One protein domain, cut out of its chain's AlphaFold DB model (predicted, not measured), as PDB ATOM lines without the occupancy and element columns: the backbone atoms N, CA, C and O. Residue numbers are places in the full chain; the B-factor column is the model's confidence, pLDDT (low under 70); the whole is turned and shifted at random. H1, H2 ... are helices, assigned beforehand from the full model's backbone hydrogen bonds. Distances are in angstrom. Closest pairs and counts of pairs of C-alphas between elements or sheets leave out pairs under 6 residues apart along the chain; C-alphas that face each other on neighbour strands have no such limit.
ATOM      1  N   ILE A  36      27.162  47.905 -33.940       70.25
ATOM      2  CA  ILE A  36      27.163  47.317 -35.292       70.25
ATOM      3  C   ILE A  36      27.516  45.817 -35.298       70.25
ATOM      4  O   ILE A  36      26.742  45.062 -35.878       70.25
ATOM      5  N   PRO A  37      28.604  45.333 -34.667       70.31
ATOM      6  CA  PRO A  37      28.912  43.900 -34.670       70.31
ATOM      7  C   PRO A  37      27.919  43.063 -33.849       70.31
ATOM      8  O   PRO A  37      27.639  41.928 -34.221       70.31
ATOM      9  N   ILE A  38      27.337  43.614 -32.779       66.06
ATOM     10  CA  ILE A  38      26.309  42.923 -31.981       66.06
ATOM     11  C   ILE A  38      24.984  42.859 -32.750       66.06
ATOM     12  O   ILE A  38      24.403  41.790 -32.873       66.06
ATOM     13  N   LEU A  39      24.528  43.980 -33.315       64.38
ATOM     14  CA  LEU A  39      23.357  44.058 -34.191       64.38
ATOM     15  C   LEU A  39      23.539  43.175 -35.423       64.38
ATOM     16  O   LEU A  39      22.607  42.479 -35.798       64.38
ATOM     17  N   GLY A  40      24.736  43.165 -36.009       67.81
ATOM     18  CA  GLY A  40      25.113  42.281 -37.104       67.81
ATOM     19  C   GLY A  40      25.010  40.817 -36.700       67.81
ATOM     20  O   GLY A  40      24.327  40.067 -37.380       67.81
ATOM     21  N   GLY A  41      25.594  40.419 -35.565       73.75
ATOM     22  CA  GLY A  41      25.488  39.057 -35.033       73.75
ATOM     23  C   GLY A  41      24.048  38.638 -34.733       73.75
ATOM     24  O   GLY A  41      23.640  37.543 -35.105       73.75
ATOM     25  N   THR A  42      23.244  39.525 -34.144       64.81
ATOM     26  CA  THR A  42      21.818  39.280 -33.891       64.81
ATOM     27  C   THR A  42      21.032  39.161 -35.194       64.81
ATOM     28  O   THR A  42      20.256  38.224 -35.343       64.81
ATOM     29  N   LEU A  43      21.254  40.057 -36.161       68.12
ATOM     30  CA  LEU A  43      20.612  40.009 -37.477       68.12
ATOM     31  C   LEU A  43      21.042  38.769 -38.269       68.12
ATOM     32  O   LEU A  43      20.247  38.229 -39.023       68.12
ATOM     33  N   PHE A  44      22.266  38.282 -38.065       66.00
ATOM     34  CA  PHE A  44      22.756  37.033 -38.647       66.00
ATOM     35  C   PHE A  44      22.180  35.796 -37.946       66.00
ATOM     36  O   PHE A  44      21.964  34.766 -38.579       66.00
ATOM     37  N   ALA A  45      21.869  35.901 -36.654       63.62
ATOM     38  CA  ALA A  45      21.165  34.863 -35.918       63.62
ATOM     39  C   ALA A  45      19.679  34.763 -36.316       63.62
ATOM     40  O   ALA A  45      19.102  33.697 -36.147       63.62
ATOM     41  N   VAL A  46      19.067  35.813 -36.890       64.94
ATOM     42  CA  VAL A  46      17.671  35.799 -37.388       64.94
ATOM     43  C   VAL A  46      17.420  34.676 -38.407       64.94
ATOM     44  O   VAL A  46      16.554  33.841 -38.144       64.94
ATOM     45  N   PRO A  47      18.138  34.598 -39.545       61.31
ATOM     46  CA  PRO A  47      17.949  33.509 -40.500       61.31
ATOM     47  C   PRO A  47      18.457  32.165 -39.969       61.31
ATOM     48  O   PRO A  47      17.947  31.133 -40.384       61.31
ATOM     49  N   SER A  66       7.494  36.066 -32.902       63.84
ATOM     50  CA  SER A  66       8.930  36.139 -33.186       63.84
ATOM     51  C   SER A  66       9.412  37.588 -33.251       63.84
ATOM     52  O   SER A  66      10.480  37.907 -32.732       63.84
ATOM     53  N   ALA A  67       8.605  38.487 -33.821       66.81
ATOM     54  CA  ALA A  67       8.931  39.908 -33.893       66.81
ATOM     55  C   ALA A  67       8.976  40.558 -32.499       66.81
ATOM     56  O   ALA A  67       9.889  41.333 -32.213       66.81
ATOM     57  N   ILE A  68       8.042  40.220 -31.602       68.19
ATOM     58  CA  ILE A  68       8.047  40.780 -30.243       68.19
ATOM     59  C   ILE A  68       9.189  40.206 -29.395       68.19
ATOM     60  O   ILE A  68       9.891  40.976 -28.742       68.19
ATOM     61  N   LEU A  69       9.458  38.894 -29.460       70.94
ATOM     62  CA  LEU A  69      10.607  38.284 -28.776       70.94
ATOM     63  C   LEU A  69      11.939  38.848 -29.284       70.94
ATOM     64  O   LEU A  69      12.852  39.050 -28.488       70.94
ATOM     65  N   TYR A  70      12.037  39.175 -30.576       68.94
ATOM     66  CA  TYR A  70      13.184  39.877 -31.147       68.94
ATOM     67  C   TYR A  70      13.373  41.263 -30.524       68.94
ATOM     68  O   TYR A  70      14.465  41.574 -30.052       68.94
ATOM     69  N   ILE A  71      12.316  42.082 -30.468       73.00
ATOM     70  CA  ILE A  71      12.384  43.420 -29.863       73.00
ATOM     71  C   ILE A  71      12.811  43.316 -28.396       73.00
ATOM     72  O   ILE A  71      13.719  44.031 -27.973       73.00
ATOM     73  N   PHE A  72      12.215  42.394 -27.635       75.44
ATOM     74  CA  PHE A  72      12.585  42.146 -26.241       75.44
ATOM     75  C   PHE A  72      14.026  41.644 -26.096       75.44
ATOM     76  O   PHE A  72      14.732  42.110 -25.206       75.44
ATOM     77  N   GLY A  73      14.489  40.748 -26.970       76.69
ATOM     78  CA  GLY A  73      15.857  40.228 -26.962       76.69
ATOM     79  C   GLY A  73      16.896  41.305 -27.275       76.69
ATOM     80  O   GLY A  73      17.870  41.460 -26.539       76.69
ATOM     81  N   VAL A  74      16.655  42.110 -28.315       71.56
ATOM     82  CA  VAL A  74      17.496  43.266 -28.662       71.56
ATOM     83  C   VAL A  74      17.520  44.266 -27.508       71.56
ATOM     84  O   VAL A  74      18.592  44.702 -27.093       71.56
ATOM     85  N   TRP A  75      16.361  44.604 -26.944       78.31
ATOM     86  CA  TRP A  75      16.265  45.534 -25.822       78.31
ATOM     87  C   TRP A  75      16.977  45.013 -24.562       78.31
ATOM     88  O   TRP A  75      17.741  45.757 -23.946       78.31
ATOM     89  N   ALA A  76      16.825  43.730 -24.220       75.75
ATOM     90  CA  ALA A  76      17.522  43.091 -23.102       75.75
ATOM     91  C   ALA A  76      19.047  43.074 -23.302       75.75
ATOM     92  O   ALA A  76      19.794  43.391 -22.375       75.75
ATOM     93  N   ALA A  77      19.522  42.774 -24.514       73.06
ATOM     94  CA  ALA A  77      20.944  42.828 -24.849       73.06
ATOM     95  C   ALA A  77      21.510  44.252 -24.707       73.06
ATOM     96  O   ALA A  77      22.576  44.433 -24.114       73.06
ATOM     97  N   LEU A  78      20.780  45.272 -25.174       71.81
ATOM     98  CA  LEU A  78      21.161  46.680 -25.001       71.81
ATOM     99  C   LEU A  78      21.268  47.063 -23.519       71.81
ATOM    100  O   LEU A  78      22.240  47.710 -23.122       71.81
ATOM    101  N   ILE A  79      20.311  46.633 -22.690       77.56
ATOM    102  CA  ILE A  79      20.350  46.853 -21.238       77.56
ATOM    103  C   ILE A  79      21.573  46.173 -20.619       77.56
ATOM    104  O   ILE A  79      22.290  46.810 -19.850       77.56
ATOM    105  N   LEU A  80      21.852  44.912 -20.963       78.31
ATOM    106  CA  LEU A  80      23.013  44.182 -20.443       78.31
ATOM    107  C   LEU A  80      24.327  44.891 -20.771       78.31
ATOM    108  O   LEU A  80      25.176  45.035 -19.892       78.31
ATOM    109  N   VAL A  81      24.484  45.388 -22.000       71.44
ATOM    110  CA  VAL A  81      25.663  46.168 -22.406       71.44
ATOM    111  C   VAL A  81      25.767  47.462 -21.596       71.44
ATOM    112  O   VAL A  81      26.842  47.772 -21.080       71.44
ATOM    113  N   ALA A  82      24.661  48.192 -21.421       70.19
ATOM    114  CA  ALA A  82      24.632  49.421 -20.629       70.19
ATOM    115  C   ALA A  82      24.997  49.169 -19.155       70.19
ATOM    116  O   ALA A  82      25.807  49.899 -18.582       70.19
ATOM    117  N   VAL A  83      24.456  48.105 -18.551       75.75
ATOM    118  CA  VAL A  83      24.762  47.696 -17.173       75.75
ATOM    119  C   VAL A  83      26.216  47.264 -17.049       75.75
ATOM    120  O   VAL A  83      26.897  47.706 -16.127       75.75
ATOM    121  N   LEU A  84      26.725  46.441 -17.966       78.88
ATOM    122  CA  LEU A  84      28.115  45.991 -17.942       78.88
ATOM    123  C   LEU A  84      29.076  47.175 -18.050       78.88
ATOM    124  O   LEU A  84      30.053  47.236 -17.309       78.88
ATOM    125  N   PHE A  85      28.776  48.148 -18.911       68.56
ATOM    126  CA  PHE A  85      29.579  49.354 -19.070       68.56
ATOM    127  C   PHE A  85      29.493  50.283 -17.851       68.56
ATOM    128  O   PHE A  85      30.518  50.802 -17.408       68.56
ATOM    129  N   GLY A  86      28.311  50.443 -17.249       73.81
ATOM    130  CA  GLY A  86      28.137  51.170 -15.988       73.81
ATOM    131  C   GLY A  86      28.895  50.516 -14.833       73.81
ATOM    132  O   GLY A  86      29.631  51.188 -14.114       73.81
ATOM    133  N   ARG A  87      28.803  49.187 -14.701       77.88
ATOM    134  CA  ARG A  87      29.541  48.411 -13.693       77.88
ATOM    135  C   ARG A  87      31.047  48.445 -13.926       77.88
ATOM    136  O   ARG A  87      31.795  48.581 -12.965       77.88
ATOM    137  N   ALA A  88      31.499  48.342 -15.172       74.00
ATOM    138  CA  ALA A  88      32.913  48.450 -15.516       74.00
ATOM    139  C   ALA A  88      33.452  49.856 -15.224       74.00
ATOM    140  O   ALA A  88      34.527  49.977 -14.648       74.00
ATOM    141  N   SER A  89      32.683  50.902 -15.541       71.44
ATOM    142  CA  SER A  89      33.036  52.288 -15.220       71.44
ATOM    143  C   SER A  89      33.131  52.507 -13.713       71.44
ATOM    144  O   SER A  89      34.068  53.150 -13.263       71.44
ATOM    145  N   LEU A  90      32.206  51.946 -12.930       68.06
ATOM    146  CA  LEU A  90      32.227  52.073 -11.472       68.06
ATOM    147  C   LEU A  90      33.364  51.259 -10.835       68.06
ATOM    148  O   LEU A  90      33.989  51.717  -9.888       68.06
ATOM    149  N   ARG A  91      33.685  50.084 -11.396       70.00
ATOM    150  CA  ARG A  91      34.868  49.291 -11.026       70.00
ATOM    151  C   ARG A  91      36.172  50.037 -11.323       70.00
ATOM    152  O   ARG A  91      37.141  49.849 -10.598       70.00
ATOM    153  N   TRP A  92      36.219  50.807 -12.407       56.47
ATOM    154  CA  TRP A  92      37.396  51.594 -12.789       56.47
ATOM    155  C   TRP A  92      37.495  52.927 -12.053       56.47
ATOM    156  O   TRP A  92      38.591  53.443 -11.918       56.47
ATOM    157  N   SER A  93      36.398  53.436 -11.491       58.66
ATOM    158  CA  SER A  93      36.434  54.477 -10.455       58.66
ATOM    159  C   SER A  93      36.767  53.913  -9.065       58.66
ATOM    160  O   SER A  93      36.416  54.513  -8.050       58.66
TER     161      SER A  93
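This is residues 36 to 47 and 66 to 93 of the 108 residues of an uncharacterized protein of Cribrihabitans marinus (UniProt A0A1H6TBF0). A short helix, H1, runs beside the first part of one long straight helix, H2, in the opposite direction, and residues 79 to 93, of which 79 to 92 belong to H2, stick out alone. The printed part has 40 residues with two named helices, H1 then H2, and no named strand: all helix. It is loose, with a radius of gyration of the C-alphas of 12.7 A, a rod spanning 41 by 19 by 10 A.

H1, residues 36 to 47, and H2, residues 66 to 92, are close but not clearly touching. Their closest C-alphas, those of Thr 42 and Val 74, are 7.9 A apart. They run opposite ways at a shallow tilt of 28 degrees. Every O i to N i+4 pair is within hydrogen-bond range in H2, and 7 of 8 in H1.

H1 begins at C-alpha 36 (27.163, 47.317, -35.292) and measures 17.4 A. H2 measures 38.3 A and ends at C-alpha 92 (37.396, 51.594, -12.789).

The C-alphas farthest apart, those of Pro 47 and Ser 93, are 41.0 A apart. Residues 48 to 65 are not printed; C-alphas 47 and 66 are 11.9 A apart across this cut. Mean pLDDT of the printed part is 70.2, with 17 residues under 70, among them 42 to 47.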